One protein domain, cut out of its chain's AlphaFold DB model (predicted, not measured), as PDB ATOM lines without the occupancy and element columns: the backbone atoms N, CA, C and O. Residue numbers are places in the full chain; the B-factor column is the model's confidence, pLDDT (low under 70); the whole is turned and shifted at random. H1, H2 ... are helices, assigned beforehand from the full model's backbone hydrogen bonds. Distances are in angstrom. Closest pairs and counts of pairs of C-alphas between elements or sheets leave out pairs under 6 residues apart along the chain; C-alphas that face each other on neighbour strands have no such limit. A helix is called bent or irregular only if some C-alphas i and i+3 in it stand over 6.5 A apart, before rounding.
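AT A GLANCE: This is residues 70 to 124 of the 313 residues of an uncharacterized protein of Ophiobolus disseminans (UniProt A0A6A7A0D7). One long helix, H3, makes the long axis, and its last part, residues 112 to 124, sticks out like a handle from a small head that holds H1, H2, the links between the helices and residues 103 to 111 of H3. In the head, the short helix H1 packs on residues 103 to 107 of H3, while the small helix H2 lies beyond that end of H3, and the long link of residues 90 to 102 comes back from H2 to where H3 begins. The printed part has 55 residues with three named helices, H1, H2 and H3 in that order along the chain, and no named strand; the class is all helix. The whole is loose, with a radius of gyration of the C-alphas of 13.9 A, and spans 48 by 21 by 12 A, with the free part of H3, residues 112 to 124, making much of the length.

IN THESE COORDINATES: H1 is residues 70 to 77, from C-alpha 70 at (142.721, 177.748, 261.151) to C-alpha 77, 10.7 A from first to last C-alpha. A link of 7 residues follows. H2 is residues 85 to 89, 6.1 A long, beginning at C-alpha 85 at (148.838, 191.433, 279.206). After residues 90 to 102, which hold no named element, comes H3, residues 103 to 124. It is 32.0 A from first to last C-alpha and ends at C-alpha 124 at (154.068, 152.255, 266.572). It is the longest helix, with 22 residues.

HOW THE PARTS SIT: H1 touches H3, with 6 pairs of C-alphas within 8 A. The closest C-alphas of the two are those of Ser 76 and Gln 104, 5.9 A apart. H3 touches H1 with residues 103 to 107 alone. The two helices run opposite ways at a steep tilt of 47 degrees, and their centres are 16.5 A apart. H2 touches no helix: H1 and H2 are apart, and H2 and H3 are apart. Residues 112 to 124, which belong to H3, stand free. In H1, H2 and H3 every O i to N i+4 pair is within hydrogen-bond range, and no helix is bent or irregular.

THE WHOLE: The two C-alphas farthest apart are those of Lys 91 and Ala 124, at 47.9 A. The outline is a rod, but only just. Without the free residues 112 to 124, the body of 42 residues spans 30 by 17 by 12 A, with a radius of gyration of 9.8 A. The printed part has no cut. The link from H1 to H2 is short, and the link from H2 to H3, 13 residues, is long. The mean pLDDT of the printed part is 74.3; it is under 70 in residues 70 to 82, residue 118 and residues 120 to 124 of this predicted model.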
ATOM      1  N   GLU A  70     142.710 176.548 261.992       54.66
ATOM      2  CA  GLU A  70     142.721 177.748 261.151       54.66
ATOM      3  C   GLU A  70     142.577 179.034 261.982       54.66
ATOM      4  O   GLU A  70     143.351 179.974 261.807       54.66
ATOM      5  N   GLU A  71     141.716 179.029 263.006       64.19
ATOM      6  CA  GLU A  71     141.604 180.135 263.971       64.19
ATOM      7  C   GLU A  71     142.946 180.378 264.701       64.19
ATOM      8  O   GLU A  71     143.330 181.517 264.965       64.19
ATOM      9  N   ARG A  72     143.726 179.322 264.984       67.69
ATOM     10  CA  ARG A  72     145.081 179.454 265.557       67.69
ATOM     11  C   ARG A  72     146.069 180.098 264.584       67.69
ATOM     12  O   ARG A  72     146.925 180.870 265.021       67.69
ATOM     13  N   ARG A  73     145.958 179.813 263.281       63.88
ATOM     14  CA  ARG A  73     146.773 180.469 262.245       63.88
ATOM     15  C   ARG A  73     146.419 181.946 262.118       63.88
ATOM     16  O   ARG A  73     147.330 182.766 262.028       63.88
ATOM     17  N   GLU A  74     145.148 182.314 262.194       60.41
ATOM     18  CA  GLU A  74     144.725 183.720 262.179       60.41
ATOM     19  C   GLU A  74     145.215 184.494 263.412       60.41
ATOM     20  O   GLU A  74     145.785 185.579 263.279       60.41
ATOM     21  N   VAL A  75     145.126 183.900 264.608       62.12
ATOM     22  CA  VAL A  75     145.710 184.479 265.835       62.12
ATOM     23  C   VAL A  75     147.227 184.659 265.699       62.12
ATOM     24  O   VAL A  75     147.785 185.658 266.158       62.12
ATOM     25  N   SER A  76     147.910 183.740 265.008       59.53
ATOM     26  CA  SER A  76     149.343 183.879 264.731       59.53
ATOM     27  C   SER A  76     149.668 185.008 263.741       59.53
ATOM     28  O   SER A  76     150.739 185.602 263.855       59.53
ATOM     29  N   LYS A  77     148.761 185.355 262.816       57.62
ATOM     30  CA  LYS A  77     148.956 186.421 261.816       57.62
ATOM     31  C   LYS A  77     148.638 187.819 262.357       57.62
ATOM     32  O   LYS A  77     149.258 188.792 261.925       57.62
ATOM     33  N   ASN A  78     147.751 187.935 263.346       56.97
ATOM     34  CA  ASN A  78     147.426 189.214 263.981       56.97
ATOM     35  C   ASN A  78     148.584 189.713 264.866       56.97
ATOM     36  O   ASN A  78     148.682 189.385 266.048       56.97
ATOM     37  N   ARG A  79     149.470 190.545 264.299       54.09
ATOM     38  CA  ARG A  79     150.644 191.142 264.979       54.09
ATOM     39  C   ARG A  79     150.307 191.869 266.286       54.09
ATOM     40  O   ARG A  79     151.120 191.852 267.206       54.09
ATOM     41  N   GLU A  80     149.122 192.463 266.395       54.50
ATOM     42  CA  GLU A  80     148.694 193.218 267.584       54.50
ATOM     43  C   GLU A  80     148.105 192.331 268.694       54.50
ATOM     44  O   GLU A  80     148.130 192.704 269.868       54.50
ATOM     45  N   GLY A  81     147.642 191.121 268.356       58.12
ATOM     46  CA  GLY A  81     147.059 190.164 269.306       58.12
ATOM     47  C   GLY A  81     148.086 189.367 270.117       58.12
ATOM     48  O   GLY A  81     147.722 188.651 271.046       58.12
ATOM     49  N   ASN A  82     149.375 189.501 269.795       67.38
ATOM     50  CA  ASN A  82     150.446 188.656 270.332       67.38
ATOM     51  C   ASN A  82     151.287 189.339 271.416       67.38
ATOM     52  O   ASN A  82     152.409 188.934 271.715       67.38
ATOM     53  N   VAL A  83     150.748 190.380 272.046       76.38
ATOM     54  CA  VAL A  83     151.351 190.993 273.229       76.38
ATOM     55  C   VAL A  83     150.616 190.470 274.455       76.38
ATOM     56  O   VAL A  83     149.420 190.697 274.610       76.38
ATOM     57  N   CYS A  84     151.317 189.754 275.338       85.06
ATOM     58  CA  CYS A  84     150.690 189.303 276.579       85.06
ATOM     59  C   CYS A  84     150.320 190.503 277.464       85.06
ATOM     60  O   CYS A  84     150.962 191.553 277.386       85.06
ATOM     61  N   GLU A  85     149.334 190.343 278.349       83.56
ATOM     62  CA  GLU A  85     148.838 191.433 279.206       83.56
ATOM     63  C   GLU A  85     149.950 192.149 279.985       83.56
ATOM     64  O   GLU A  85     149.937 193.373 280.090       83.56
ATOM     65  N   LYS A  86     150.969 191.413 280.452       84.75
ATOM     66  CA  LYS A  86     152.121 191.993 281.164       84.75
ATOM     67  C   LYS A  86     152.939 192.945 280.287       84.75
ATOM     68  O   LYS A  86     153.256 194.050 280.713       84.75
ATOM     69  N   HIS A  87     153.255 192.538 279.059       87.19
ATOM     70  CA  HIS A  87     154.007 193.381 278.125       87.19
ATOM     71  C   HIS A  87     153.146 194.520 277.570       87.19
ATOM     72  O   HIS A  87     153.662 195.608 277.327       87.19
ATOM     73  N   LYS A  88     151.829 194.307 277.447       86.44
ATOM     74  CA  LYS A  88     150.868 195.341 277.048       86.44
ATOM     75  C   LYS A  88     150.781 196.449 278.101       86.44
ATOM     76  O   LYS A  88     150.844 197.621 277.744       86.44
ATOM     77  N   ALA A  89     150.723 196.086 279.384       85.38
ATOM     78  CA  ALA A  89     150.712 197.039 280.496       85.38
ATOM     79  C   ALA A  89     152.003 197.871 280.574       85.38
ATOM     80  O   ALA A  89     151.957 199.060 280.867       85.38
ATOM     81  N   GLN A  90     153.148 197.264 280.258       88.31
ATOM     82  CA  GLN A  90     154.455 197.930 280.290       88.31
ATOM     83  C   GLN A  90     154.840 198.603 278.961       88.31
ATOM     84  O   GLN A  90     155.960 199.090 278.835       88.31
ATOM     85  N   LYS A  91     153.948 198.615 277.954       86.88
ATOM     86  CA  LYS A  91     154.228 199.092 276.581       86.88
ATOM     87  C   LYS A  91     155.519 198.507 275.982       86.88
ATOM     88  O   LYS A  91     156.194 199.147 275.179       86.88
ATOM     89  N   MET A  92     155.863 197.278 276.361       82.88
ATOM     90  CA  MET A  92     157.068 196.594 275.901       82.88
ATOM     91  C   MET A  92     156.749 195.607 274.779       82.88
ATOM     92  O   MET A  92     155.662 195.030 274.710       82.88
ATOM     93  N   LYS A  93     157.726 195.375 273.898       83.12
ATOM     94  CA  LYS A  93     157.599 194.376 272.832       83.12
ATOM     95  C   LYS A  93     157.625 192.972 273.443       83.12
ATOM     96  O   LYS A  93     158.572 192.595 274.128       83.12
ATOM     97  N   CYS A  94     156.589 192.184 273.176       86.00
ATOM     98  CA  CYS A  94     156.493 190.799 273.625       86.00
ATOM     99  C   CYS A  94     157.169 189.879 272.601       86.00
ATOM    100  O   CYS A  94     156.662 189.719 271.495       86.00
ATOM    101  N   ASN A  95     158.304 189.266 272.952       85.00
ATOM    102  CA  ASN A  95     158.965 188.308 272.061       85.00
ATOM    103  C   ASN A  95     158.198 186.966 272.056       85.00
ATOM    104  O   ASN A  95     158.101 186.328 273.112       85.00
ATOM    105  N   PRO A  96     157.681 186.506 270.905       78.56
ATOM    106  CA  PRO A  96     156.867 185.294 270.823       78.56
ATOM    107  C   PRO A  96     157.634 183.986 271.019       78.56
ATOM    108  O   PRO A  96     157.016 182.973 271.317       78.56
ATOM    109  N   HIS A  97     158.965 183.997 270.938       79.75
ATOM    110  CA  HIS A  97     159.788 182.807 271.179       79.75
ATOM    111  C   HIS A  97     160.227 182.659 272.641       79.75
ATOM    112  O   HIS A  97     160.622 181.572 273.052       79.75
ATOM    113  N   LYS A  98     160.169 183.737 273.435       82.94
ATOM    114  CA  LYS A  98     160.661 183.746 274.826       82.94
ATOM    115  C   LYS A  98     159.560 183.960 275.863       82.94
ATOM    116  O   LYS A  98     159.684 183.516 277.002       82.94
ATOM    117  N   CYS A  99     158.482 184.655 275.505       86.00
ATOM    118  CA  CYS A  99     157.428 184.984 276.455       86.00
ATOM    119  C   CYS A  99     156.424 183.835 276.591       86.00
ATOM    120  O   CYS A  99     155.541 183.670 275.754       86.00
ATOM    121  N   LYS A 100     156.484 183.113 277.716       84.75
ATOM    122  CA  LYS A 100     155.549 182.024 278.059       84.75
ATOM    123  C   LYS A 100     154.070 182.442 278.078       84.75
ATOM    124  O   LYS A 100     153.178 181.622 277.884       84.75
ATOM    125  N   TYR A 101     153.805 183.723 278.321       83.81
ATOM    126  CA  TYR A 101     152.451 184.278 278.362       83.81
ATOM    127  C   TYR A 101     151.967 184.779 276.995       83.81
ATOM    128  O   TYR A 101     150.862 185.301 276.897       83.81
ATOM    129  N   ASN A 102     152.786 184.663 275.947       86.31
ATOM    130  CA  ASN A 102     152.390 185.015 274.592       86.31
ATOM    131  C   ASN A 102     151.501 183.909 273.998       86.31
ATOM    132  O   ASN A 102     151.816 182.723 274.115       86.31
ATOM    133  N   GLY A 103     150.407 184.299 273.340       80.50
ATOM    134  CA  GLY A 103     149.538 183.379 272.605       80.50
ATOM    135  C   GLY A 103     150.302 182.593 271.535       80.50
ATOM    136  O   GLY A 103     150.162 181.374 271.468       80.50
ATOM    137  N   GLN A 104     151.196 183.251 270.790       80.62
ATOM    138  CA  GLN A 104     152.051 182.604 269.786       80.62
ATOM    139  C   GLN A 104     153.015 181.576 270.390       80.62
ATOM    140  O   GLN A 104     153.183 180.503 269.820       80.62
ATOM    141  N   TYR A 105     153.611 181.860 271.555       84.44
ATOM    142  CA  TYR A 105     154.501 180.905 272.230       84.44
ATOM    143  C   TYR A 105     153.756 179.613 272.578       84.44
ATOM    144  O   TYR A 105     154.239 178.513 272.322       84.44
ATOM    145  N   ASN A 106     152.547 179.745 273.130       79.69
ATOM    146  CA  ASN A 106     151.731 178.593 273.500       79.69
ATOM    147  C   ASN A 106     151.189 177.848 272.274       79.69
ATOM    148  O   ASN A 106     151.118 176.623 272.307       79.69
ATOM    149  N   ALA A 107     150.861 178.553 271.188       79.12
ATOM    150  CA  ALA A 107     150.470 177.934 269.924       79.12
ATOM    151  C   ALA A 107     151.624 177.130 269.299       79.12
ATOM    152  O   ALA A 107     151.420 175.986 268.903       79.12
ATOM    153  N   LEU A 108     152.843 177.682 269.285       81.50
ATOM    154  CA  LEU A 108     154.046 176.985 268.816       81.50
ATOM    155  C   LEU A 108     154.368 175.759 269.676       81.50
ATOM    156  O   LEU A 108     154.699 174.704 269.143       81.50
ATOM    157  N   LEU A 109     154.234 175.874 271.001       85.69
ATOM    158  CA  LEU A 109     154.450 174.756 271.920       85.69
ATOM    159  C   LEU A 109     153.377 173.662 271.780       85.69
ATOM    160  O   LEU A 109     153.666 172.486 271.985       85.69
ATOM    161  N   ALA A 110     152.135 174.029 271.462       81.94
ATOM    162  CA  ALA A 110     151.075 173.066 271.184       81.94
ATOM    163  C   ALA A 110     151.328 172.336 269.857       81.94
ATOM    164  O   ALA A 110     151.300 171.109 269.832       81.94
ATOM    165  N   ALA A 111     151.670 173.072 268.796       80.00
ATOM    166  CA  ALA A 111     151.991 172.497 267.492       80.00
ATOM    167  C   ALA A 111     153.197 171.541 267.559       80.00
ATOM    168  O   ALA A 111     153.159 170.460 266.980       80.00
ATOM    169  N   SER A 112     154.247 171.881 268.314       83.25
ATOM    170  CA  SER A 112     155.407 170.990 268.468       83.25
ATOM    171  C   SER A 112     155.076 169.700 269.225       83.25
ATOM    172  O   SER A 112     155.616 168.643 268.903       83.25
ATOM    173  N   ARG A 113     154.156 169.754 270.196       84.12
ATOM    174  CA  ARG A 113     153.657 168.556 270.888       84.12
ATOM    175  C   ARG A 113     152.788 167.685 269.988       84.12
ATOM    176  O   ARG A 113     152.889 166.468 270.081       84.12
ATOM    177  N   GLU A 114     151.967 168.281 269.125       78.12
ATOM    178  CA  GLU A 114     151.160 167.543 268.144       78.12
ATOM    179  C   GLU A 114     152.055 166.798 267.141       78.12
ATOM    180  O   GLU A 114     151.833 165.615 266.893       78.12
ATOM    181  N   ILE A 115     153.132 167.433 266.659       76.56
ATOM    182  CA  ILE A 115     154.127 166.782 265.789       76.56
ATOM    183  C   ILE A 115     154.822 165.621 266.514       76.56
ATOM    184  O   ILE A 115     154.936 164.534 265.955       76.56
ATOM    185  N   ALA A 116     155.244 165.813 267.768       75.19
ATOM    186  CA  ALA A 116     155.869 164.744 268.552       75.19
ATOM    187  C   ALA A 116     154.913 163.559 268.796       75.19
ATOM    188  O   ALA A 116     155.331 162.403 268.753       75.19
ATOM    189  N   HIS A 117     153.622 163.835 269.016       71.69
ATOM    190  CA  HIS A 117     152.604 162.795 269.143       71.69
ATOM    191  C   HIS A 117     152.379 162.037 267.829       71.69
ATOM    192  O   HIS A 117     152.332 160.809 267.858       71.69
ATOM    193  N   ALA A 118     152.307 162.732 266.690       69.94
ATOM    194  CA  ALA A 118     152.186 162.095 265.378       69.94
ATOM    195  C   ALA A 118     153.396 161.194 265.068       69.94
ATOM    196  O   ALA A 118     153.226 160.029 264.724       69.94
ATOM    197  N   GLN A 119     154.616 161.673 265.333       70.25
ATOM    198  CA  GLN A 119     155.841 160.883 265.154       70.25
ATOM    199  C   GLN A 119     155.879 159.630 266.042       70.25
ATOM    200  O   GLN A 119     156.365 158.583 265.620       70.25
ATOM    201  N   SER A 120     155.348 159.708 267.267       64.25
ATOM    202  CA  SER A 120     155.244 158.534 268.143       64.25
ATOM    203  C   SER A 120     154.189 157.518 267.682       64.25
ATOM    204  O   SER A 120     154.348 156.328 267.944       64.25
ATOM    205  N   ALA A 121     153.142 157.965 266.982       59.28
ATOM    206  CA  ALA A 121     152.113 157.087 266.427       59.28
ATOM    207  C   ALA A 121     152.617 156.341 265.179       59.28
ATOM    208  O   ALA A 121     152.387 155.140 265.050       59.28
ATOM    209  N   ASP A 122     153.396 157.002 264.321       52.38
ATOM    210  CA  ASP A 122     153.998 156.371 263.137       52.38
ATOM    211  C   ASP A 122     155.092 155.348 263.507       52.38
ATOM    212  O   ASP A 122     155.237 154.304 262.862       52.38
ATOM    213  N   ALA A 123     155.820 155.586 264.605       50.91
ATOM    214  CA  ALA A 123     156.777 154.623 265.156       50.91
ATOM    215  C   ALA A 123     156.102 153.352 265.718       50.91
ATOM    216  O   ALA A 123     156.724 152.291 265.759       50.91
ATOM    217  N   ALA A 124     154.825 153.422 266.116       51.62
ATOM    218  CA  ALA A 124     154.068 152.255 266.572       51.62
ATOM    219  C   ALA A 124     153.587 151.363 265.410       51.62
ATOM    220  O   ALA A 124     153.402 150.162 265.601       51.62
TER     221      ALA A 124